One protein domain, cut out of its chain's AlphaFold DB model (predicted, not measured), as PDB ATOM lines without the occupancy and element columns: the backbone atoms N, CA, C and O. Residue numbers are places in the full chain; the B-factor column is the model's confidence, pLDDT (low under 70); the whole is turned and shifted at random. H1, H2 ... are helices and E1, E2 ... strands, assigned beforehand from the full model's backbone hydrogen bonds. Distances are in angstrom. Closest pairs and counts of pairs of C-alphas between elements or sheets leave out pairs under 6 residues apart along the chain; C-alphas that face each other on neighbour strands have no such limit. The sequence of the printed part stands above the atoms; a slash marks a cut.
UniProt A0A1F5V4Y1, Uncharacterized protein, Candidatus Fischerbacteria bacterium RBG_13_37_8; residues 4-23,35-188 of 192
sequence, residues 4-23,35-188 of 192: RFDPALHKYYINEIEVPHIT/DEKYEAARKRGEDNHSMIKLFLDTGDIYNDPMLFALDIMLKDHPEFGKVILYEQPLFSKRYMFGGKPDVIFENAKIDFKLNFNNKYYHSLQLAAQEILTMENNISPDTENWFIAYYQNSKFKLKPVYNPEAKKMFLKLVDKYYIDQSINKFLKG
ATOM      1  N   ARG A   4     -29.719  10.385 308.579       96.19
ATOM      2  CA  ARG A   4     -29.965   8.937 308.478       96.19
ATOM      3  C   ARG A   4     -30.656   8.591 307.162       96.19
ATOM      4  O   ARG A   4     -31.582   9.280 306.744       96.19
ATOM      5  N   PHE A   5     -30.231   7.496 306.540       96.25
ATOM      6  CA  PHE A   5     -30.920   6.867 305.414       96.25
ATOM      7  C   PHE A   5     -31.508   5.532 305.872       96.25
ATOM      8  O   PHE A   5     -30.823   4.740 306.519       96.25
ATOM      9  N   ASP A   6     -32.780   5.302 305.562       95.31
ATOM     10  CA  ASP A   6     -33.471   4.038 305.780       95.31
ATOM     11  C   ASP A   6     -33.527   3.263 304.455       95.31
ATOM     12  O   ASP A   6     -34.320   3.624 303.579       95.31
ATOM     13  N   PRO A   7     -32.690   2.227 304.268       90.88
ATOM     14  CA  PRO A   7     -32.616   1.508 303.003       90.88
ATOM     15  C   PRO A   7     -33.867   0.675 302.714       90.88
ATOM     16  O   PRO A   7     -34.190   0.483 301.545       90.88
ATOM     17  N   ALA A   8     -34.586   0.208 303.742       89.75
ATOM     18  CA  ALA A   8     -35.774  -0.625 303.564       89.75
ATOM     19  C   ALA A   8     -36.960   0.192 303.037       89.75
ATOM     20  O   ALA A   8     -37.727  -0.286 302.205       89.75
ATOM     21  N   LEU A   9     -37.091   1.435 303.506       90.19
ATOM     22  CA  LEU A   9     -38.162   2.347 303.092       90.19
ATOM     23  C   LEU A   9     -37.734   3.344 302.007       90.19
ATOM     24  O   LEU A   9     -38.566   4.102 301.518       90.19
ATOM     25  N   HIS A  10     -36.446   3.369 301.656       91.25
ATOM     26  CA  HIS A  10     -35.835   4.380 300.792       91.25
ATOM     27  C   HIS A  10     -36.103   5.824 301.271       91.25
ATOM     28  O   HIS A  10     -36.369   6.730 300.480       91.25
ATOM     29  N   LYS A  11     -36.042   6.044 302.592       96.56
ATOM     30  CA  LYS A  11     -36.353   7.334 303.231       96.56
ATOM     31  C   LYS A  11     -35.110   8.032 303.761       96.56
ATOM     32  O   LYS A  11     -34.190   7.390 304.263       96.56
ATOM     33  N   TYR A  12     -35.113   9.359 303.692       97.88
ATOM     34  CA  TYR A  12     -34.008  10.211 304.123       97.88
ATOM     35  C   TYR A  12     -34.466  11.078 305.288       97.88
ATOM     36  O   TYR A  12     -35.559  11.636 305.248       97.88
ATOM     37  N   TYR A  13     -33.621  11.205 306.308       98.00
ATOM     38  CA  TYR A  13     -33.909  11.980 307.508       98.00
ATOM     39  C   TYR A  13     -32.763  12.940 307.819       98.00
ATOM     40  O   TYR A  13     -31.595  12.539 307.839       98.00
ATOM     41  N   ILE A  14     -33.098  14.197 308.106       97.56
ATOM     42  CA  ILE A  14     -32.171  15.224 308.592       97.56
ATOM     43  C   ILE A  14     -32.674  15.671 309.962       97.56
ATOM     44  O   ILE A  14     -33.724  16.296 310.056       97.56
ATOM     45  N   ASN A  15     -31.932  15.345 311.026       95.88
ATOM     46  CA  ASN A  15     -32.350  15.607 312.408       95.88
ATOM     47  C   ASN A  15     -33.749  15.036 312.722       95.88
ATOM     48  O   ASN A  15     -34.607  15.748 313.231       95.88
ATOM     49  N   GLU A  16     -33.978  13.762 312.383       94.81
ATOM     50  CA  GLU A  16     -35.267  13.048 312.514       94.81
ATOM     51  C   GLU A  16     -36.432  13.586 311.662       94.81
ATOM     52  O   GLU A  16     -37.512  13.001 311.654       94.81
ATOM     53  N   ILE A  17     -36.219  14.643 310.875       95.31
ATOM     54  CA  ILE A  17     -37.209  15.148 309.921       95.31
ATOM     55  C   ILE A  17     -37.056  14.381 308.610       95.31
ATOM     56  O   ILE A  17     -35.987  14.424 307.998       95.31
ATOM     57  N   GLU A  18     -38.114  13.693 308.174       96.81
ATOM     58  CA  GLU A  18     -38.164  13.079 306.843       96.81
ATOM     59  C   GLU A  18     -38.073  14.172 305.769       96.81
ATOM     60  O   GLU A  18     -38.843  15.133 305.773       96.81
ATOM     61  N   VAL A  19     -37.122  14.021 304.849       98.12
ATOM     62  CA  VAL A  19     -36.904  14.928 303.719       98.12
ATOM     63  C   VAL A  19     -37.128  14.189 302.399       98.12
ATOM     64  O   VAL A  19     -36.885  12.979 302.320       98.12
ATOM     65  N   PRO A  20     -37.573  14.878 301.334       97.94
ATOM     66  CA  PRO A  20     -37.800  14.237 300.050       97.94
ATOM     67  C   PRO A  20     -36.488  13.728 299.443       97.94
ATOM     68  O   PRO A  20     -35.425  14.343 299.577       97.94
ATOM     69  N   HIS A  21     -36.574  12.609 298.726       97.19
ATOM     70  CA  HIS A  21     -35.482  12.120 297.891       97.19
ATOM     71  C   HIS A  21     -35.522  12.770 296.496       97.19
ATOM     72  O   HIS A  21     -36.597  13.160 296.032       97.19
ATOM     73  N   ILE A  22     -34.382  12.834 295.789       97.50
ATOM     74  CA  ILE A  22     -34.257  13.468 294.454       97.50
ATOM     75  C   ILE A  22     -35.413  13.081 293.523       97.50
ATOM     76  O   ILE A  22     -36.125  13.948 293.031       97.50
ATOM     77  N   THR A  23     -35.640  11.784 293.297       94.12
ATOM     78  CA  THR A  23     -36.672  11.308 292.356       94.12
ATOM     79  C   THR A  23     -38.106  11.649 292.783       94.12
ATOM     80  O   THR A  23     -38.993  11.675 291.936       94.12
ATOM     81  N   ASP A  35     -48.288  -2.295 285.006       88.31
ATOM     82  CA  ASP A  35     -47.588  -2.335 286.298       88.31
ATOM     83  C   ASP A  35     -46.570  -3.478 286.398       88.31
ATOM     84  O   ASP A  35     -45.459  -3.266 286.872       88.31
ATOM     85  N   GLU A  36     -46.881  -4.657 285.853       90.81
ATOM     86  CA  GLU A  36     -45.957  -5.799 285.824       90.81
ATOM     87  C   GLU A  36     -44.649  -5.476 285.079       90.81
ATOM     88  O   GLU A  36     -43.550  -5.719 285.577       90.81
ATOM     89  N   LYS A  37     -44.750  -4.860 283.895       89.62
ATOM     90  CA  LYS A  37     -43.585  -4.424 283.106       89.62
ATOM     91  C   LYS A  37     -42.806  -3.322 283.814       89.62
ATOM     92  O   LYS A  37     -41.581  -3.291 283.724       89.62
ATOM     93  N   TYR A  38     -43.512  -2.411 284.479       86.44
ATOM     94  CA  TYR A  38     -42.888  -1.354 285.263       86.44
ATOM     95  C   TYR A  38     -42.076  -1.938 286.424       86.44
ATOM     96  O   TYR A  38     -40.921  -1.566 286.610       86.44
ATOM     97  N   GLU A  39     -42.643  -2.899 287.148       87.81
ATOM     98  CA  GLU A  39     -41.996  -3.561 288.278       87.81
ATOM     99  C   GLU A  39     -40.803  -4.423 287.844       87.81
ATOM    100  O   GLU A  39     -39.729  -4.352 288.441       87.81
ATOM    101  N   ALA A  40     -40.932  -5.161 286.737       91.00
ATOM    102  CA  ALA A  40     -39.818  -5.903 286.150       91.00
ATOM    103  C   ALA A  40     -38.663  -4.976 285.730       91.00
ATOM    104  O   ALA A  40     -37.493  -5.291 285.956       91.00
ATOM    105  N   ALA A  41     -38.974  -3.811 285.148       89.56
ATOM    106  CA  ALA A  41     -37.973  -2.802 284.814       89.56
ATOM    107  C   ALA A  41     -37.329  -2.194 286.069       89.56
ATOM    108  O   ALA A  41     -36.116  -2.002 286.090       89.56
ATOM    109  N   ARG A  42     -38.110  -1.933 287.127       89.19
ATOM    110  CA  ARG A  42     -37.599  -1.442 288.415       89.19
ATOM    111  C   ARG A  42     -36.589  -2.421 289.011       89.19
ATOM    112  O   ARG A  42     -35.455  -2.024 289.262       89.19
ATOM    113  N   LYS A  43     -36.967  -3.698 289.143       91.88
ATOM    114  CA  LYS A  43     -36.095  -4.751 289.685       91.88
ATOM    115  C   LYS A  43     -34.815  -4.915 288.865       91.88
ATOM    116  O   LYS A  43     -33.728  -4.921 289.424       91.88
ATOM    117  N   ARG A  44     -34.926  -4.947 287.533       92.81
ATOM    118  CA  ARG A  44     -33.751  -4.998 286.648       92.81
ATOM    119  C   ARG A  44     -32.826  -3.792 286.840       92.81
ATOM    120  O   ARG A  44     -31.612  -3.935 286.749       92.81
ATOM    121  N   GLY A  45     -33.388  -2.606 287.070       92.62
ATOM    122  CA  GLY A  45     -32.612  -1.424 287.434       92.62
ATOM    123  C   GLY A  45     -31.822  -1.653 288.723       92.62
ATOM    124  O   GLY A  45     -30.611  -1.479 288.731       92.62
ATOM    125  N   GLU A  46     -32.476  -2.113 289.785       92.44
ATOM    126  CA  GLU A  46     -31.829  -2.383 291.080       92.44
ATOM    127  C   GLU A  46     -30.722  -3.439 290.992       92.44
ATOM    128  O   GLU A  46     -29.636  -3.242 291.545       92.44
ATOM    129  N   ASP A  47     -30.964  -4.517 290.245       94.12
ATOM    130  CA  ASP A  47     -29.973  -5.565 289.996       94.12
ATOM    131  C   ASP A  47     -28.754  -4.990 289.252       94.12
ATOM    132  O   ASP A  47     -27.612  -5.210 289.659       94.12
ATOM    133  N   ASN A  48     -28.976  -4.172 288.214       94.31
ATOM    134  CA  ASN A  48     -27.895  -3.521 287.472       94.31
ATOM    135  C   ASN A  48     -27.040  -2.614 288.369       94.31
ATOM    136  O   ASN A  48     -25.816  -2.699 288.318       94.31
ATOM    137  N   HIS A  49     -27.656  -1.763 289.194       95.81
ATOM    138  CA  HIS A  49     -26.913  -0.900 290.120       95.81
ATOM    139  C   HIS A  49     -26.116  -1.717 291.142       95.81
ATOM    140  O   HIS A  49     -24.967  -1.390 291.431       95.81
ATOM    141  N   SER A  50     -26.686  -2.816 291.642       94.88
ATOM    142  CA  SER A  50     -26.002  -3.716 292.576       94.88
ATOM    143  C   SER A  50     -24.765  -4.360 291.942       94.88
ATOM    144  O   SER A  50     -23.708  -4.408 292.570       94.88
ATOM    145  N   MET A  51     -24.863  -4.789 290.679       95.81
ATOM    146  CA  MET A  51     -23.732  -5.341 289.922       95.81
ATOM    147  C   MET A  51     -22.655  -4.290 289.642       95.81
ATOM    148  O   MET A  51     -21.470  -4.569 289.804       95.81
ATOM    149  N   ILE A  52     -23.051  -3.070 289.265       96.62
ATOM    150  CA  ILE A  52     -22.115  -1.956 289.054       96.62
ATOM    151  C   ILE A  52     -21.381  -1.635 290.356       96.62
ATOM    152  O   ILE A  52     -20.159  -1.513 290.350       96.62
ATOM    153  N   LYS A  53     -22.097  -1.559 291.484       96.44
ATOM    154  CA  LYS A  53     -21.484  -1.355 292.798       96.44
ATOM    155  C   LYS A  53     -20.467  -2.453 293.113       96.44
ATOM    156  O   LYS A  53     -19.347  -2.138 293.496       96.44
ATOM    157  N   LEU A  54     -20.836  -3.720 292.918       95.44
ATOM    158  CA  LEU A  54     -19.949  -4.856 293.167       95.44
ATOM    159  C   LEU A  54     -18.679  -4.786 292.307       95.44
ATOM    160  O   LEU A  54     -17.582  -5.043 292.806       95.44
ATOM    161  N   PHE A  55     -18.809  -4.400 291.036       97.50
ATOM    162  CA  PHE A  55     -17.666  -4.154 290.160       97.50
ATOM    163  C   PHE A  55     -16.783  -3.014 290.686       97.50
ATOM    164  O   PHE A  55     -15.568  -3.162 290.730       97.50
ATOM    165  N   LEU A  56     -17.361  -1.903 291.147       97.00
ATOM    166  CA  LEU A  56     -16.594  -0.788 291.719       97.00
ATOM    167  C   LEU A  56     -15.922  -1.143 293.058       97.00
ATOM    168  O   LEU A  56     -14.858  -0.604 293.357       97.00
ATOM    169  N   ASP A  57     -16.510  -2.052 293.841       96.44
ATOM    170  CA  ASP A  57     -15.931  -2.553 295.093       96.44
ATOM    171  C   ASP A  57     -14.752  -3.521 294.840       96.44
ATOM    172  O   ASP A  57     -13.799  -3.548 295.618       96.44
ATOM    173  N   THR A  58     -14.824  -4.354 293.790       96.81
ATOM    174  CA  THR A  58     -13.947  -5.538 293.627       96.81
ATOM    175  C   THR A  58     -13.052  -5.524 292.389       96.81
ATOM    176  O   THR A  58     -12.026  -6.200 292.370       96.81
ATOM    177  N   GLY A  59     -13.431  -4.784 291.347       95.38
ATOM    178  CA  GLY A  59     -12.813  -4.821 290.021       95.38
ATOM    179  C   GLY A  59     -13.118  -6.082 289.200       95.38
ATOM    180  O   GLY A  59     -12.619  -6.201 288.083       95.38
ATOM    181  N   ASP A  60     -13.909  -7.026 289.723       95.62
ATOM    182  CA  ASP A  60     -14.238  -8.279 289.037       95.62
ATOM    183  C   ASP A  60     -15.477  -8.115 288.140       95.62
ATOM    184  O   ASP A  60     -16.472  -7.489 288.510       95.62
ATOM    185  N   ILE A  61     -15.406  -8.690 286.940       93.75
ATOM    186  CA  ILE A  61     -16.473  -8.680 285.938       93.75
ATOM    187  C   ILE A  61     -17.407  -9.890 286.053       93.75
ATOM    188  O   ILE A  61     -18.451  -9.889 285.410       93.75
ATOM    189  N   TYR A  62     -17.050 -10.932 286.814       91.19
ATOM    190  CA  TYR A  62     -17.857 -12.143 287.039       91.19
ATOM    191  C   TYR A  62     -18.375 -12.826 285.758       91.19
ATOM    192  O   TYR A  62     -19.441 -13.439 285.759       91.19
ATOM    193  N   ASN A  63     -17.634 -12.718 284.648       91.94
ATOM    194  CA  ASN A  63     -18.076 -13.131 283.307       91.94
ATOM    195  C   ASN A  63     -19.423 -12.515 282.862       91.94
ATOM    196  O   ASN A  63     -20.100 -13.065 281.992       91.94
ATOM    197  N   ASP A  64     -19.810 -11.371 283.425       95.56
ATOM    198  CA  ASP A  64     -21.010 -10.638 283.050       95.56
ATOM    199  C   ASP A  64     -20.716  -9.685 281.866       95.56
ATOM    200  O   ASP A  64     -19.835  -8.821 281.958       95.56
ATOM    201  N   PRO A  65     -21.441  -9.795 280.735       95.75
ATOM    202  CA  PRO A  65     -21.209  -8.949 279.563       95.75
ATOM    203  C   PRO A  65     -21.460  -7.451 279.782       95.75
ATOM    204  O   PRO A  65     -20.911  -6.629 279.044       95.75
ATOM    205  N   MET A  66     -22.316  -7.073 280.734       96.56
ATOM    206  CA  MET A  66     -22.527  -5.675 281.099       96.56
ATOM    207  C   MET A  66     -21.325  -5.164 281.891       96.56
ATOM    208  O   MET A  66     -20.822  -4.095 281.565       96.56
ATOM    209  N   LEU A  67     -20.820  -5.924 282.866       97.56
ATOM    210  CA  LEU A  67     -19.633  -5.517 283.630       97.56
ATOM    211  C   LEU A  67     -18.373  -5.448 282.766       97.56
ATOM    212  O   LEU A  67     -17.599  -4.504 282.890       97.56
ATOM    213  N   PHE A  68     -18.208  -6.368 281.816       97.56
ATOM    214  CA  PHE A  68     -17.137  -6.271 280.825       97.56
ATOM    215  C   PHE A  68     -17.239  -4.985 279.987       97.56
ATOM    216  O   PHE A  68     -16.248  -4.294 279.759       97.56
ATOM    217  N   ALA A  69     -18.449  -4.615 279.561       97.75
ATOM    218  CA  ALA A  69     -18.664  -3.360 278.846       97.75
ATOM    219  C   ALA A  69     -18.459  -2.119 279.730       97.75
ATOM    220  O   ALA A  69     -18.084  -1.071 279.205       97.75
ATOM    221  N   LEU A  70     -18.726  -2.211 281.037       97.69
ATOM    222  CA  LEU A  70     -18.440  -1.147 281.998       97.69
ATOM    223  C   LEU A  70     -16.930  -0.937 282.127       97.69
ATOM    224  O   LEU A  70     -16.473   0.196 282.015       97.69
ATOM    225  N   ASP A  71     -16.165  -2.015 282.296       97.94
ATOM    226  CA  ASP A  71     -14.701  -1.977 282.366       97.94
ATOM    227  C   ASP A  71     -14.091  -1.332 281.111       97.94
ATOM    228  O   ASP A  71     -13.267  -0.422 281.216       97.94
ATOM    229  N   ILE A  72     -14.566  -1.720 279.920       98.00
ATOM    230  CA  ILE A  72     -14.166  -1.078 278.658       98.00
ATOM    231  C   ILE A  72     -14.520   0.412 278.664       98.00
ATOM    232  O   ILE A  72     -13.655   1.236 278.394       98.00
ATOM    233  N   MET A  73     -15.761   0.773 279.007       98.06
ATOM    234  CA  MET A  73     -16.194   2.173 279.031       98.06
ATOM    235  C   MET A  73     -15.316   3.025 279.957       98.06
ATOM    236  O   MET A  73     -14.957   4.138 279.597       98.06
ATOM    237  N   LEU A  74     -14.956   2.525 281.141       97.75
ATOM    238  CA  LEU A  74     -14.112   3.272 282.076       97.75
ATOM    239  C   LEU A  74     -12.665   3.403 281.581       97.75
ATOM    240  O   LEU A  74     -12.051   4.448 281.782       97.75
ATOM    241  N   LYS A  75     -12.126   2.381 280.905       97.38
ATOM    242  CA  LYS A  75     -10.787   2.424 280.287       97.38
ATOM    243  C   LYS A  75     -10.721   3.354 279.076       97.38
ATOM    244  O   LYS A  75      -9.702   4.014 278.885       97.38
ATOM    245  N   ASP A  76     -11.795   3.420 278.294       98.06
ATOM    246  CA  ASP A  76     -11.911   4.290 277.119       98.06
ATOM    247  C   ASP A  76     -12.115   5.770 277.492       98.06
ATOM    248  O   ASP A  76     -11.925   6.639 276.642       98.06
ATOM    249  N   HIS A  77     -12.467   6.059 278.751       97.88
ATOM    250  CA  HIS A  77     -12.727   7.406 279.263       97.88
ATOM    251  C   HIS A  77     -11.840   7.778 280.472       97.88
ATOM    252  O   HIS A  77     -12.352   8.077 281.560       97.88
ATOM    253  N   PRO A  78     -10.498   7.789 280.320       97.50
ATOM    254  CA  PRO A  78      -9.583   8.141 281.408       97.50
ATOM    255  C   PRO A  78      -9.771   9.582 281.912       97.50
ATOM    256  O   PRO A  78      -9.389   9.895 283.040       97.50
ATOM    257  N   GLU A  79     -10.376  10.466 281.112       96.88
ATOM    258  CA  GLU A  79     -10.675  11.850 281.479       96.88
ATOM    259  C   GLU A  79     -11.653  11.982 282.652       96.88
ATOM    260  O   GLU A  79     -11.653  13.021 283.317       96.88
ATOM    261  N   PHE A  80     -12.453  10.950 282.952       97.75
ATOM    262  CA  PHE A  80     -13.331  10.954 284.127       97.75
ATOM    263  C   PHE A  80     -12.539  11.064 285.434       97.75
ATOM    264  O   PHE A  80     -13.033  11.659 286.393       97.75
ATOM    265  N   GLY A  81     -11.302  10.564 285.452       96.81
ATOM    266  CA  GLY A  81     -10.470  10.491 286.648       96.81
ATOM    267  C   GLY A  81     -10.901   9.362 287.582       96.81
ATOM    268  O   GLY A  81     -11.560   8.402 287.181       96.81
ATOM    269  N   LYS A  82     -10.494   9.446 288.848       96.69
ATOM    270  CA  LYS A  82     -10.790   8.405 289.844       96.69
ATOM    271  C   LYS A  82     -12.241   8.460 290.303       96.69
ATOM    272  O   LYS A  82     -12.836   9.530 290.390       96.69
ATOM    273  N   VAL A  83     -12.784   7.300 290.665       97.62
ATOM    274  CA  VAL A  83     -14.065   7.203 291.373       97.62
ATOM    275  C   VAL A  83     -13.894   7.784 292.778       97.62
ATOM    276  O   VAL A  83     -13.023   7.345 293.527       97.62
ATOM    277  N   ILE A  84     -14.730   8.760 293.134       97.62
ATOM    278  CA  ILE A  84     -14.745   9.403 294.455       97.62
ATOM    279  C   ILE A  84     -15.827   8.780 295.336       97.62
ATOM    280  O   ILE A  84     -15.599   8.508 296.513       97.62
ATOM    281  N   LEU A  85     -17.021   8.582 294.774       97.44
ATOM    282  CA  LEU A  85     -18.194   8.121 295.507       97.44
ATOM    283  C   LEU A  85     -19.126   7.343 294.584       97.44
ATOM    284  O   LEU A  85     -19.279   7.695 293.419       97.44
ATOM    285  N   TYR A  86     -19.779   6.314 295.109       97.69
ATOM    286  CA  TYR A  86     -20.811   5.567 294.400       97.69
ATOM    287  C   TYR A  86     -21.792   4.951 295.388       97.69
ATOM    288  O   TYR A  86     -21.388   4.487 296.454       97.69
ATOM    289  N   GLU A  87     -23.080   4.958 295.046       95.75
ATOM    290  CA  GLU A  87     -24.154   4.304 295.804       95.75
ATOM    291  C   GLU A  87     -24.172   4.642 297.313       95.75
ATOM    292  O   GLU A  87     -24.589   3.837 298.151       95.75
ATOM    293  N   GLN A  88     -23.748   5.856 297.681       96.50
ATOM    294  CA  GLN A  88     -23.744   6.351 299.060       96.50
ATOM    295  C   GLN A  88     -24.777   7.473 299.247       96.50
ATOM    296  O   GLN A  88     -24.854   8.381 298.413       96.50
ATOM    297  N   PRO A  89     -25.588   7.440 300.323       97.44
ATOM    298  CA  PRO A  89     -26.593   8.464 300.572       97.44
ATOM    299  C   PRO A  89     -25.941   9.793 300.968       97.44
ATOM    300  O   PRO A  89     -25.136   9.859 301.896       97.44
ATOM    301  N   LEU A  90     -26.354  10.860 300.296       98.06
ATOM    302  CA  LEU A  90     -25.980  12.242 300.563       98.06
ATOM    303  C   LEU A  90     -27.205  13.060 300.963       98.06
ATOM    304  O   LEU A  90     -28.346  12.741 300.621       98.06
ATOM    305  N   PHE A  91     -26.947  14.149 301.683       98.25
ATOM    306  CA  PHE A  91     -27.979  15.001 302.259       98.25
ATOM    307  C   PHE A  91     -27.635  16.466 302.023       98.25
ATOM    308  O   PHE A  91     -26.501  16.881 302.260       98.25
ATOM    309  N   SER A  92     -28.628  17.247 301.616       98.12
ATOM    310  CA  SER A  92     -28.579  18.700 301.641       98.12
ATOM    311  C   SER A  92     -29.300  19.177 302.892       98.12
ATOM    312  O   SER A  92     -30.525  19.097 302.976       98.12
ATOM    313  N   LYS A  93     -28.549  19.666 303.879       97.31
ATOM    314  CA  LYS A  93     -29.105  20.329 305.067       97.31
ATOM    315  C   LYS A  93     -29.613  21.720 304.719       97.31
ATOM    316  O   LYS A  93     -30.589  22.171 305.303       97.31
ATOM    317  N   ARG A  94     -28.968  22.394 303.762       97.69
ATOM    318  CA  ARG A  94     -29.357  23.735 303.318       97.69
ATOM    319  C   ARG A  94     -30.723  23.750 302.641       97.69
ATOM    320  O   ARG A  94     -31.510  24.654 302.898       97.69
ATOM    321  N   TYR A  95     -30.982  22.783 301.766       98.25
ATOM    322  CA  TYR A  95     -32.210  22.712 300.970       98.25
ATOM    323  C   TYR A  95     -33.150  21.591 301.430       98.25
ATOM    324  O   TYR A  95     -34.199  21.388 300.828       98.25
ATOM    325  N   MET A  96     -32.782  20.869 302.492       98.00
ATOM    326  CA  MET A  96     -33.571  19.805 303.109       98.00
ATOM    327  C   MET A  96     -34.018  18.743 302.093       98.00
ATOM    328  O   MET A  96     -35.202  18.533 301.870       98.00
ATOM    329  N   PHE A  97     -33.084  18.054 301.444       98.62
ATOM    330  CA  PHE A  97     -33.405  16.889 300.607       98.62
ATOM    331  C   PHE A  97     -32.272  15.863 300.651       98.62
ATOM    332  O   PHE A  97     -31.160  16.168 301.083       98.62
ATOM    333  N   GLY A  98     -32.549  14.634 300.221       98.38
ATOM    334  CA  GLY A  98     -31.564  13.555 300.171       98.38
ATOM    335  C   GLY A  98     -31.504  12.861 298.816       98.38
ATOM    336  O   GLY A  98     -32.392  13.000 297.974       98.38
ATOM    337  N   GLY A  99     -30.449  12.092 298.588       97.75
ATOM    338  CA  GLY A  99     -30.329  11.257 297.402       97.75
ATOM    339  C   GLY A  99     -29.099  10.376 297.439       97.75
ATOM    340  O   GLY A  99     -28.216  10.559 298.267       97.75
ATOM    341  N   LYS A 100     -29.040   9.424 296.517       96.75
ATOM    342  CA  LYS A 100     -27.920   8.503 296.368       96.75
ATOM    343  C   LYS A 100     -27.428   8.600 294.924       96.75
ATOM    344  O   LYS A 100     -28.148   8.140 294.041       96.75
ATOM    345  N   PRO A 101     -26.305   9.290 294.660       97.31
ATOM    346  CA  PRO A 101     -25.701   9.293 293.336       97.31
ATOM    347  C   PRO A 101     -25.216   7.896 292.959       97.31
ATOM    348  O   PRO A 101     -24.723   7.170 293.826       97.31
ATOM    349  N   ASP A 102     -25.310   7.554 291.676       97.69
ATOM    350  CA  ASP A 102     -24.859   6.247 291.202       97.69
ATOM    351  C   ASP A 102     -23.335   6.191 291.246       97.69
ATOM    352  O   ASP A 102     -22.784   5.422 292.027       97.69
ATOM    353  N   VAL A 103     -22.650   7.045 290.468       98.31
ATOM    354  CA  VAL A 103     -21.185   7.158 290.481       98.31
ATOM    355  C   VAL A 103     -20.725   8.598 290.226       98.31
ATOM    356  O   VAL A 103     -21.125   9.256 289.263       98.31
ATOM    357  N   ILE A 104     -19.825   9.068 291.086       98.38
ATOM    358  CA  ILE A 104     -19.147  10.362 291.027       98.38
ATOM    359  C   ILE A 104     -17.653  10.111 290.837       98.38
ATOM    360  O   ILE A 104     -17.028   9.401 291.628       98.38
ATOM    361  N   PHE A 105     -17.083  10.729 289.810       98.12
ATOM    362  CA  PHE A 105     -15.655  10.741 289.521       98.12
ATOM    363  C   PHE A 105     -15.061  12.127 289.804       98.12
ATOM    364  O   PHE A 105     -15.803  13.088 290.008       98.12
ATOM    365  N   GLU A 106     -13.733  12.249 289.768       96.50
ATOM    366  CA  GLU A 106     -13.017  13.530 289.910       96.50
ATOM    367  C   GLU A 106     -13.512  14.597 288.933       96.50
ATOM    368  O   GLU A 106     -13.723  15.742 289.330       96.50
ATOM    369  N   ASN A 107     -13.747  14.216 287.675       97.12
ATOM    370  CA  ASN A 107     -14.092  15.161 286.619       97.12
ATOM    371  C   ASN A 107     -15.462  14.912 285.989       97.12
ATOM    372  O   ASN A 107     -15.802  15.642 285.061       97.12
ATOM    373  N   ALA A 108     -16.237  13.915 286.431       98.25
ATOM    374  CA  ALA A 108     -17.502  13.532 285.796       98.25
ATOM    375  C   ALA A 108     -18.531  12.958 286.780       98.25
ATOM    376  O   ALA A 108     -18.193  12.435 287.840       98.25
ATOM    377  N   LYS A 109     -19.811  13.018 286.401       98.50
ATOM    378  CA  LYS A 109     -20.930  12.398 287.123       98.50
ATOM    379  C   LYS A 109     -21.709  11.502 286.172       98.50
ATOM    380  O   LYS A 109     -22.101  11.956 285.093       98.50
ATOM    381  N   ILE A 110     -21.915  10.247 286.559       98.50
ATOM    382  CA  ILE A 110     -22.589   9.247 285.728       98.50
ATOM    383  C   ILE A 110     -23.788   8.689 286.483       98.50
ATOM    384  O   ILE A 110     -23.656   8.193 287.597       98.50
ATOM    385  N   ASP A 111     -24.947   8.751 285.837       98.19
ATOM    386  CA  ASP A 111     -26.185   8.124 286.291       98.19
ATOM    387  C   ASP A 111     -26.555   6.997 285.311       98.19
ATOM    388  O   ASP A 111     -26.669   7.197 284.096       98.19
ATOM    389  N   PHE A 112     -26.665   5.782 285.835       97.94
ATOM    390  CA  PHE A 112     -26.927   4.565 285.088       97.94
ATOM    391  C   PHE A 112     -28.430   4.368 284.914       97.94
ATOM    392  O   PHE A 112     -29.249   4.530 285.825       97.94
ATOM    393  N   LYS A 113     -28.826   4.043 283.685       96.12
ATOM    394  CA  LYS A 113     -30.228   3.880 283.308       96.12
ATOM    395  C   LYS A 113     -30.400   2.706 282.354       96.12
ATOM    396  O   LYS A 113     -29.525   2.388 281.554       96.12
ATOM    397  N   LEU A 114     -31.568   2.067 282.406       93.50
ATOM    398  CA  LEU A 114     -31.923   1.012 281.448       93.50
ATOM    399  C   LEU A 114     -32.090   1.561 280.024       93.50
ATOM    400  O   LEU A 114     -31.850   0.853 279.048       93.50
ATOM    401  N   ASN A 115     -32.522   2.813 279.900       91.88
ATOM    402  CA  ASN A 115     -32.687   3.517 278.637       91.88
ATOM    403  C   ASN A 115     -32.483   5.028 278.826       91.88
ATOM    404  O   ASN A 115     -32.465   5.535 279.945       91.88
ATOM    405  N   PHE A 116     -32.332   5.742 277.712       93.44
ATOM    406  CA  PHE A 116     -32.281   7.199 277.686       93.44
ATOM    407  C   PHE A 116     -33.590   7.738 277.112       93.44
ATOM    408  O   PHE A 116     -33.917   7.415 275.968       93.44
ATOM    409  N   ASN A 117     -34.329   8.546 277.878       88.62
ATOM    410  CA  ASN A 117     -35.628   9.065 277.446       88.62
ATOM    411  C   ASN A 117     -35.649  10.592 277.274       88.62
ATOM    412  O   ASN A 117     -35.895  11.087 276.176       88.62
ATOM    413  N   ASN A 118     -35.366  11.352 278.327       94.00
ATOM    414  CA  ASN A 118     -35.548  12.792 278.376       94.00
ATOM    415  C   ASN A 118     -34.308  13.449 278.983       94.00
ATOM    416  O   ASN A 118     -34.079  13.403 280.193       94.00
ATOM    417  N   LYS A 119     -33.538  14.124 278.123       96.44
ATOM    418  CA  LYS A 119     -32.322  14.851 278.507       96.44
ATOM    419  C   LYS A 119     -32.560  15.817 279.671       96.44
ATOM    420  O   LYS A 119     -31.740  15.873 280.579       96.44
ATOM    421  N   TYR A 120     -33.662  16.566 279.659       97.12
ATOM    422  CA  TYR A 120     -33.936  17.585 280.672       97.12
ATOM    423  C   TYR A 120     -34.292  16.970 282.025       97.12
ATOM    424  O   TYR A 120     -33.817  17.449 283.052       97.12
ATOM    425  N   TYR A 121     -35.045  15.870 282.035       96.94
ATOM    426  CA  TYR A 121     -35.309  15.123 283.265       96.94
ATOM    427  C   TYR A 121     -34.005  14.625 283.901       96.94
ATOM    428  O   TYR A 121     -33.748  14.868 285.078       96.94
ATOM    429  N   HIS A 122     -33.139  14.008 283.097       97.75
ATOM    430  CA  HIS A 122     -31.823  13.552 283.540       97.75
ATOM    431  C   HIS A 122     -30.925  14.705 284.009       97.75
ATOM    432  O   HIS A 122     -30.238  14.573 285.019       97.75
ATOM    433  N   SER A 123     -30.983  15.861 283.338       98.38
ATOM    434  CA  SER A 123     -30.250  17.057 283.767       98.38
ATOM    435  C   SER A 123     -30.693  17.552 285.145       98.38
ATOM    436  O   SER A 123     -29.849  17.946 285.939       98.38
ATOM    437  N   LEU A 124     -31.992  17.479 285.469       98.44
ATOM    438  CA  LEU A 124     -32.505  17.846 286.794       98.44
ATOM    439  C   LEU A 124     -32.019  16.865 287.865       98.44
ATOM    440  O   LEU A 124     -31.635  17.286 288.954       98.44
ATOM    441  N   GLN A 125     -32.008  15.567 287.550       98.06
ATOM    442  CA  GLN A 125     -31.516  14.539 288.464       98.06
ATOM    443  C   GLN A 125     -30.022  14.722 288.774       98.06
ATOM    444  O   GLN A 125     -29.640  14.709 289.943       98.06
ATOM    445  N   LEU A 126     -29.182  14.946 287.756       98.44
ATOM    446  CA  LEU A 126     -27.747  15.177 287.958       98.44
ATOM    447  C   LEU A 126     -27.450  16.541 288.591       98.44
ATOM    448  O   LEU A 126     -26.534  16.636 289.402       98.44
ATOM    449  N   ALA A 127     -28.267  17.567 288.340       98.50
ATOM    450  CA  ALA A 127     -28.159  18.837 289.053       98.50
ATOM    451  C   ALA A 127     -28.400  18.688 290.560       98.50
ATOM    452  O   ALA A 127     -27.706  19.309 291.362       98.50
ATOM    453  N   ALA A 128     -29.356  17.844 290.955       98.50
ATOM    454  CA  ALA A 128     -29.591  17.521 292.356       98.50
ATOM    455  C   ALA A 128     -28.390  16.807 292.990       98.50
ATOM    456  O   ALA A 128     -27.988  17.146 294.101       98.50
ATOM    457  N   GLN A 129     -27.798  15.846 292.274       98.31
ATOM    458  CA  GLN A 129     -26.588  15.152 292.723       98.31
ATOM    459  C   GLN A 129     -25.401  16.116 292.845       98.31
ATOM    460  O   GLN A 129     -24.686  16.046 293.836       98.31
ATOM    461  N   GLU A 130     -25.236  17.056 291.911       98.06
ATOM    462  CA  GLU A 130     -24.208  18.102 291.977       98.06
ATOM    463  C   GLU A 130     -24.354  18.974 293.230       98.06
ATOM    464  O   GLU A 130     -23.385  19.182 293.955       98.06
ATOM    465  N   ILE A 131     -25.574  19.429 293.543       98.38
ATOM    466  CA  ILE A 131     -25.851  20.187 294.776       98.38
ATOM    467  C   ILE A 131     -25.454  19.365 296.010       98.38
ATOM    468  O   ILE A 131     -24.780  19.888 296.898       98.38
ATOM    469  N   LEU A 132     -25.823  18.079 296.055       98.25
ATOM    470  CA  LEU A 132     -25.461  17.190 297.162       98.25
ATOM    471  C   LEU A 132     -23.944  17.016 297.287       98.25
ATOM    472  O   LEU A 132     -23.416  17.131 298.393       98.25
ATOM    473  N   THR A 133     -23.229  16.758 296.189       97.75
ATOM    474  CA  THR A 133     -21.774  16.554 296.229       97.75
ATOM    475  C   THR A 133     -21.024  17.823 296.605       97.75
ATOM    476  O   THR A 133     -20.063  17.741 297.368       97.75
ATOM    477  N   MET A 134     -21.478  18.988 296.131       97.00
ATOM    478  CA  MET A 134     -20.888  20.280 296.483       97.00
ATOM    479  C   MET A 134     -21.096  20.599 297.968       97.00
ATOM    480  O   MET A 134     -20.146  20.952 298.658       97.00
ATOM    481  N   GLU A 135     -22.316  20.438 298.492       97.06
ATOM    482  CA  GLU A 135     -22.615  20.739 299.901       97.06
ATOM    483  C   GLU A 135     -21.868  19.819 300.878       97.06
ATOM    484  O   GLU A 135     -21.513  20.231 301.982       97.06
ATOM    485  N   ASN A 136     -21.589  18.583 300.459       97.12
ATOM    486  CA  ASN A 136     -20.852  17.603 301.253       97.12
ATOM    487  C   ASN A 136     -19.330  17.630 300.995       97.12
ATOM    488  O   ASN A 136     -18.622  16.781 301.528       97.12
ATOM    489  N   ASN A 137     -18.810  18.596 300.223       96.56
ATOM    490  CA  ASN A 137     -17.385  18.734 299.876       96.56
ATOM    491  C   ASN A 137     -16.767  17.478 299.223       96.56
ATOM    492  O   ASN A 137     -15.611  17.147 299.477       96.56
ATOM    493  N   ILE A 138     -17.541  16.762 298.401       95.75
ATOM    494  CA  ILE A 138     -17.117  15.511 297.744       95.75
ATOM    495  C   ILE A 138     -16.483  15.776 296.381       95.75
ATOM    496  O   ILE A 138     -15.436  15.226 296.062       95.75
ATOM    497  N   SER A 139     -17.136  16.595 295.562       92.75
ATOM    498  CA  SER A 139     -16.709  16.905 294.197       92.75
ATOM    499  C   SER A 139     -16.901  18.395 293.953       92.75
ATOM    500  O   SER A 139     -17.934  18.933 294.369       92.75
ATOM    501  N   PRO A 140     -15.963  19.056 293.251       90.06
ATOM    502  CA  PRO A 140     -16.215  20.382 292.716       90.06
ATOM    503  C   PRO A 140     -17.306  20.326 291.639       90.06
ATOM    504  O   PRO A 140     -17.701  19.244 291.182       90.06
ATOM    505  N   ASP A 141     -17.753  21.514 291.235       92.44
ATOM    506  CA  ASP A 141     -18.671  21.675 290.114       92.44
ATOM    507  C   ASP A 141     -18.036  21.183 288.805       92.44
ATOM    508  O   ASP A 141     -16.855  21.430 288.551       92.44
ATOM    509  N   THR A 142     -18.814  20.502 287.968       95.56
ATOM    510  CA  THR A 142     -18.377  20.016 286.652       95.56
ATOM    511  C   THR A 142     -19.526  20.045 285.655       95.56
ATOM    512  O   THR A 142     -20.683  19.837 286.011       95.56
ATOM    513  N   GLU A 143     -19.204  20.249 284.379       97.31
ATOM    514  CA  GLU A 143     -20.168  20.183 283.274       97.31
ATOM    515  C   GLU A 143     -20.249  18.779 282.644       97.31
ATOM    516  O   GLU A 143     -21.061  18.512 281.757       97.31
ATOM    517  N   ASN A 144     -19.423  17.841 283.109       98.12
ATOM    518  CA  ASN A 144     -19.334  16.481 282.583       98.12
ATOM    519  C   ASN A 144     -20.384  15.567 283.225       98.12
ATOM    520  O   ASN A 144     -20.087  14.704 284.054       98.12
ATOM    521  N   TRP A 145     -21.641  15.788 282.856       98.56
ATOM    522  CA  TRP A 145     -22.788  15.014 283.332       98.56
ATOM    523  C   TRP A 145     -23.264  14.041 282.262       98.56
ATOM    524  O   TRP A 145     -23.687  14.469 281.181       98.56
ATOM    525  N   PHE A 146     -23.270  12.747 282.574       98.62
ATOM    526  CA  PHE A 146     -23.615  11.700 281.622       98.62
ATOM    527  C   PHE A 146     -24.698  10.762 282.140       98.62
ATOM    528  O   PHE A 146     -24.711  10.366 283.301       98.62
ATOM    529  N   ILE A 147     -25.563  10.339 281.221       98.50
ATOM    530  CA  ILE A 147     -26.359   9.127 281.394       98.50
ATOM    531  C   ILE A 147     -25.658   7.979 280.688       98.50
ATOM    532  O   ILE A 147     -25.408   8.063 279.479       98.50
ATOM    533  N   ALA A 148     -25.377   6.914 281.433       98.25
ATOM    534  CA  ALA A 148     -24.854   5.663 280.911       98.25
ATOM    535  C   ALA A 148     -25.986   4.639 280.790       98.25
ATOM    536  O   ALA A 148     -26.710   4.374 281.747       98.25
ATOM    537  N   TYR A 149     -26.149   4.038 279.614       97.31
ATOM    538  CA  TYR A 149     -27.127   2.966 279.415       97.31
ATOM    539  C   TYR A 149     -26.568   1.860 278.529       97.31
ATOM    540  O   TYR A 149     -25.890   2.115 277.531       97.31
ATOM    541  N   TYR A 150     -26.855   0.616 278.902       96.31
ATOM    542  CA  TYR A 150     -26.342  -0.566 278.221       96.31
ATOM    543  C   TYR A 150     -27.237  -0.951 277.038       96.31
ATOM    544  O   TYR A 150     -28.417  -1.261 277.207       96.31
ATOM    545  N   GLN A 151     -26.689  -0.931 275.821       95.31
ATOM    546  CA  GLN A 151     -27.415  -1.281 274.602       95.31
ATOM    547  C   GLN A 151     -26.473  -1.869 273.548       95.31
ATOM    548  O   GLN A 151     -25.451  -1.269 273.224       95.31
ATOM    549  N   ASN A 152     -26.877  -2.983 272.928       95.19
ATOM    550  CA  ASN A 152     -26.093  -3.691 271.906       95.19
ATOM    551  C   ASN A 152     -24.689  -4.051 272.418       95.19
ATOM    552  O   ASN A 152     -23.687  -3.739 271.777       95.19
ATOM    553  N   SER A 153     -24.646  -4.654 273.608       95.81
ATOM    554  CA  SER A 153     -23.430  -5.138 274.272       95.81
ATOM    555  C   SER A 153     -22.381  -4.074 274.612       95.81
ATOM    556  O   SER A 153     -21.219  -4.401 274.817       95.81
ATOM    557  N   LYS A 154     -22.778  -2.800 274.690       97.50
ATOM    558  CA  LYS A 154     -21.904  -1.699 275.105       97.50
ATOM    559  C   LYS A 154     -22.653  -0.657 275.920       97.50
ATOM    560  O   LYS A 154     -23.853  -0.450 275.712       97.50
ATOM    561  N   PHE A 155     -21.942   0.041 276.799       97.88
ATOM    562  CA  PHE A 155     -22.469   1.267 277.382       97.88
ATOM    563  C   PHE A 155     -22.445   2.395 276.356       97.88
ATOM    564  O   PHE A 155     -21.490   2.583 275.605       97.88
ATOM    565  N   LYS A 156     -23.543   3.139 276.307       97.81
ATOM    566  CA  LYS A 156     -23.646   4.403 275.594       97.81
ATOM    567  C   LYS A 156     -23.682   5.520 276.618       97.81
ATOM    568  O   LYS A 156     -24.475   5.462 277.554       97.81
ATOM    569  N   LEU A 157     -22.874   6.544 276.381       98.19
ATOM    570  CA  LEU A 157     -22.850   7.761 277.177       98.19
ATOM    571  C   LEU A 157     -23.595   8.872 276.444       98.19
ATOM    572  O   LEU A 157     -23.407   9.091 275.241       98.19
ATOM    573  N   LYS A 158     -24.471   9.573 277.161       98.31
ATOM    574  CA  LYS A 158     -25.168  10.753 276.648       98.31
ATOM    575  C   LYS A 158     -24.915  11.940 277.567       98.31
ATOM    576  O   LYS A 158     -25.312  11.862 278.727       98.31
ATOM    577  N   PRO A 159     -24.307  13.031 277.067       98.38
ATOM    578  CA  PRO A 159     -24.130  14.235 277.861       98.38
ATOM    579  C   PRO A 159     -25.488  14.898 278.107       98.38
ATOM    580  O   PRO A 159     -26.277  15.119 277.178       98.38
ATOM    581  N   VAL A 160     -25.762  15.229 279.365       98.50
ATOM    582  CA  VAL A 160     -27.039  15.817 279.797       98.50
ATOM    583  C   VAL A 160     -26.890  17.121 280.567       98.50
ATOM    584  O   VAL A 160     -27.901  17.649 281.019       98.50
ATOM    585  N   TYR A 161     -25.681  17.670 280.683       98.50
ATOM    586  CA  TYR A 161     -25.482  18.951 281.356       98.50
ATOM    587  C   TYR A 161     -26.373  20.056 280.780       98.50
ATOM    588  O   TYR A 161     -26.606  20.150 279.566       98.50
ATOM    589  N   ASN A 162     -26.900  20.867 281.694       98.31
ATOM    590  CA  ASN A 162     -27.687  22.049 281.402       98.31
ATOM    591  C   ASN A 162     -27.455  23.079 282.525       98.31
ATOM    592  O   ASN A 162     -27.778  22.778 283.679       98.31
ATOM    593  N   PRO A 163     -26.961  24.289 282.210       97.31
ATOM    594  CA  PRO A 163     -26.640  25.302 283.217       97.31
ATOM    595  C   PRO A 163     -27.862  25.775 284.028       97.31
ATOM    596  O   PRO A 163     -27.727  26.168 285.184       97.31
ATOM    597  N   GLU A 164     -29.079  25.676 283.482       98.25
ATOM    598  CA  GLU A 164     -30.309  26.064 284.189       98.25
ATOM    599  C   GLU A 164     -30.850  24.964 285.117       98.25
ATOM    600  O   GLU A 164     -31.737  25.222 285.939       98.25
ATOM    601  N   ALA A 165     -30.341  23.730 285.023       98.31
ATOM    602  CA  ALA A 165     -30.919  22.588 285.726       98.31
ATOM    603  C   ALA A 165     -30.841  22.725 287.253       98.31
ATOM    604  O   ALA A 165     -31.817  22.408 287.926       98.31
ATOM    605  N   LYS A 166     -29.748  23.269 287.811       98.31
ATOM    606  CA  LYS A 166     -29.631  23.513 289.267       98.31
ATOM    607  C   LYS A 166     -30.701  24.476 289.761       98.31
ATOM    608  O   LYS A 166     -31.409  24.191 290.722       98.31
ATOM    609  N   LYS A 167     -30.858  25.601 289.062       98.50
ATOM    610  CA  LYS A 167     -31.861  26.619 289.385       98.50
ATOM    611  C   LYS A 167     -33.274  26.050 289.293       98.50
ATOM    612  O   LYS A 167     -34.096  26.327 290.160       98.50
ATOM    613  N   MET A 168     -33.570  25.261 288.260       98.56
ATOM    614  CA  MET A 168     -34.881  24.623 288.118       98.56
ATOM    615  C   MET A 168     -35.120  23.543 289.170       98.56
ATOM    616  O   MET A 168     -36.219  23.475 289.710       98.56
ATOM    617  N   PHE A 169     -34.106  22.750 289.517       98.62
ATOM    618  CA  PHE A 169     -34.219  21.753 290.576       98.62
ATOM    619  C   PHE A 169     -34.528  22.400 291.931       98.62
ATOM    620  O   PHE A 169     -35.443  21.960 292.617       98.62
ATOM    621  N   LEU A 170     -33.860  23.503 292.285       98.62
ATOM    622  CA  LEU A 170     -34.168  24.232 293.519       98.62
ATOM    623  C   LEU A 170     -35.605  24.777 293.542       98.62
ATOM    624  O   LEU A 170     -36.265  24.698 294.570       98.62
ATOM    625  N   LYS A 171     -36.153  25.214 292.401       98.62
ATOM    626  CA  LYS A 171     -37.581  25.573 292.323       98.62
ATOM    627  C   LYS A 171     -38.515  24.384 292.577       98.62
ATOM    628  O   LYS A 171     -39.610  24.584 293.092       98.62
ATOM    629  N   LEU A 172     -38.120  23.164 292.204       98.44
ATOM    630  CA  LEU A 172     -38.888  21.952 292.519       98.44
ATOM    631  C   LEU A 172     -38.844  21.639 294.019       98.44
ATOM    632  O   LEU A 172     -39.865  21.239 294.578       98.44
ATOM    633  N   VAL A 173     -37.702  21.871 294.672       98.50
ATOM    634  CA  VAL A 173     -37.571  21.788 296.135       98.50
ATOM    635  C   VAL A 173     -38.505  22.793 296.811       98.50
ATOM    636  O   VAL A 173     -39.321  22.398 297.644       98.50
ATOM    637  N   ASP A 174     -38.453  24.065 296.408       98.31
ATOM    638  CA  ASP A 174     -39.327  25.110 296.957       98.31
ATOM    639  C   ASP A 174     -40.802  24.741 296.778       98.31
ATOM    640  O   ASP A 174     -41.588  24.793 297.725       98.31
ATOM    641  N   LYS A 175     -41.175  24.292 295.571       97.94
ATOM    642  CA  LYS A 175     -42.536  23.843 295.271       97.94
ATOM    643  C   LYS A 175     -42.984  22.731 296.223       97.94
ATOM    644  O   LYS A 175     -44.089  22.813 296.750       97.94
ATOM    645  N   TYR A 176     -42.151  21.715 296.457       97.62
ATOM    646  CA  TYR A 176     -42.483  20.611 297.359       97.62
ATOM    647  C   TYR A 176     -42.839  21.117 298.763       97.62
ATOM    648  O   TYR A 176     -43.880  20.753 299.305       97.62
ATOM    649  N   TYR A 177     -42.017  21.995 299.339       96.94
ATOM    650  CA  TYR A 177     -42.246  22.511 300.690       96.94
ATOM    651  C   TYR A 177     -43.434  23.471 300.786       96.94
ATOM    652  O   TYR A 177     -44.159  23.458 301.787       96.94
ATOM    653  N   ILE A 178     -43.681  24.258 299.738       96.94
ATOM    654  CA  ILE A 178     -44.888  25.080 299.622       96.94
ATOM    655  C   ILE A 178     -46.130  24.184 299.598       96.94
ATOM    656  O   ILE A 178     -47.047  24.403 300.389       96.94
ATOM    657  N   ASP A 179     -46.144  23.139 298.765       96.38
ATOM    658  CA  ASP A 179     -47.266  22.199 298.683       96.38
ATOM    659  C   ASP A 179     -47.522  21.516 300.041       96.38
ATOM    660  O   ASP A 179     -48.669  21.405 300.473       96.38
ATOM    661  N   GLN A 180     -46.469  21.085 300.751       94.75
ATOM    662  CA  GLN A 180     -46.595  20.507 302.097       94.75
ATOM    663  C   GLN A 180     -47.220  21.498 303.086       94.75
ATOM    664  O   GLN A 180     -48.116  21.132 303.846       94.75
ATOM    665  N   SER A 181     -46.781  22.756 303.059       93.81
ATOM    666  CA  SER A 181     -47.282  23.803 303.956       93.81
ATOM    667  C   SER A 181     -48.750  24.135 303.680       93.81
ATOM    668  O   SER A 181     -49.543  24.234 304.616       93.81
ATOM    669  N   ILE A 182     -49.139  24.228 302.405       94.38
ATOM    670  CA  ILE A 182     -50.540  24.400 301.992       94.38
ATOM    671  C   ILE A 182     -51.383  23.220 302.480       94.38
ATOM    672  O   ILE A 182     -52.451  23.420 303.050       94.38
ATOM    673  N   ASN A 183     -50.902  21.988 302.310       93.62
ATOM    674  CA  ASN A 183     -51.632  20.804 302.757       93.62
ATOM    675  C   ASN A 183     -51.825  20.778 304.280       93.62
ATOM    676  O   ASN A 183     -52.911  20.429 304.736       93.62
ATOM    677  N   LYS A 184     -50.818  21.181 305.064       93.31
ATOM    678  CA  LYS A 184     -50.948  21.327 306.523       93.31
ATOM    679  C   LYS A 184     -51.955  22.409 306.900       93.31
ATOM    680  O   LYS A 184     -52.814  22.165 307.742       93.31
ATOM    681  N   PHE A 185     -51.901  23.569 306.234       93.88
ATOM    682  CA  PHE A 185     -52.876  24.650 306.417       93.88
ATOM    683  C   PHE A 185     -54.307  24.149 306.210       93.88
ATOM    684  O   PHE A 185     -55.160  24.322 307.077       93.88
ATOM    685  N   LEU A 186     -54.559  23.470 305.088       93.31
ATOM    686  CA  LEU A 186     -55.887  22.963 304.734       93.31
ATOM    687  C   LEU A 186     -56.403  21.883 305.698       93.31
ATOM    688  O   LEU A 186     -57.612  21.699 305.807       93.31
ATOM    689  N   LYS A 187     -55.506  21.186 306.402       93.81
ATOM    690  CA  LYS A 187     -55.850  20.196 307.432       93.81
ATOM    691  C   LYS A 187     -55.960  20.780 308.844       93.81
ATOM    692  O   LYS A 187     -56.351  20.056 309.754       93.81
ATOM    693  N   GLY A 188     -55.624  22.057 309.042       91.56
ATOM    694  CA  GLY A 188     -55.555  22.671 310.371       91.56
ATOM    695  C   GLY A 188     -54.368  22.190 311.219       91.56
ATOM    696  O   GLY A 188     -54.408  22.314 312.435       91.56
TER     697      GLY A 188
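Overview. This is residues 4 to 23 and 35 to 188 of the 192 residues of an uncharacterized protein of Candidatus Fischerbacteria bacterium RBG_13_37_8 (UniProt A0A1F5V4Y1). A strongly twisted sheet of five strands, E4, E7, E8, E9 and E10, has H3 slanting over one face and H1 and H2 packed on the other; H3 also covers part of the small hairpin E5 and E6, on which the three-stranded sheet E1, E2 and E3 packs in turn. Two long helices reach out of this body: residues 35 to 40 of H1 stick out, and so do residues 178 to 188, of which 178 to 187 belong to H4. The printed part has 174 residues with four named helices and ten named strands, in the order E1 E2 E3 H1 H2 E4 E5 E6 E7 E8 H3 E9 E10 H4. The largest sheet runs E4 E7 E8 E9 E10 and is mixed, the two smaller sheets are antiparallel, and the class is mixed, helices and strands. The whole is compact, with a radius of gyration of the C-alphas of 17.1 A, and only just elongated, spanning 58 by 38 by 29 A.

Arrangement. In the largest sheet, E8, residues 109 to 113, and E9, residues 145 to 151, are parallel inner strands, with N 113 and O 148 at 2.9 A. E10, residues 154 to 159, is an edge strand and forms a hairpin with E9, with N 156 and O 149 at 2.8 A. On the other side of E8, E7, residues 103 to 105, forms a hairpin with it, with N 110 and O 103 at 3.0 A. E4, residues 83 to 86, is the other edge strand, antiparallel to E7, with N 104 and O 85 at 2.8 A. H3, residues 119 to 135, is over E8 and E9 at a height of 9.4 A, slantwise at 45 degrees to E8 on the local plane. E8, H3 and E9 form a strand-helix-strand unit, two parallel neighbour strands joined through a helix, with a right-handed crossover. H1, residues 35 to 58, is over E8 at a height of 9.5 A and runs only just along it, at 29 degrees on the local plane. H2, residues 65 to 76, is over E10 at a height of 8.3 A, slantwise at 48 degrees on the local plane. With H1 and H2 on one face and H3 on the other, the sheet is part of three layers, helices on both its faces. Residues 51 to 55 of H1 touch H2, closest at the C-alphas of Ile 52 and Leu 67, 6.9 A, at a steep tilt of 54 degrees, the same way. Farther out, E5, residues 90 to 92, and E6, residues 97 to 99, form a hairpin with N 90 and O 99 at 2.8 A; the closest C-alphas of E5 and H3 are those of Ser 92 and Leu 132, 5.7 A. E1, residues 4 to 6, E2, residues 11 to 14, and E3, residues 17 to 19, are a meander, each strand the antiparallel neighbour of the one before, with N 6 and O 11 at 2.8 A and N 14 and O 17 at 2.9 A. The closest C-alphas of E2 and E6 are those of Tyr 12 and Gly 98, 5.7 A. H4, residues 165 to 187, touches H3 with residues 165 to 169 alone, about perpendicular at 86 degrees, closest at the C-alphas of Ala 127 and Lys 166, 4.9 A. H1 and H4 are apart. In H1, H2, H3 and H4 every O i to N i+4 pair is within hydrogen-bond range.

Along the chain. E9 measures 19.1 A, E10 16.3 A and E8 13.2 A from first to last C-alpha; H1 measures 34.6 A, H4 33.1 A, H3 24.2 A and H2 16.4 A. E1 begins at C-alpha 4, (-29.965, 8.937, 308.478), and H4 ends at C-alpha 187, (-55.850, 20.196, 307.432).

Size, cuts and confidence. The two C-alphas farthest apart, those of Asn 63 and Gly 188, are 58.5 A apart. Residues 24 to 34 are not printed, and C-alphas 23 and 35 stand 18.5 A apart across that cut, in the link from E3 to H1. Of the links that are printed whole, none is long. The mean pLDDT of the printed part is 96.2, and no printed residue is under 70.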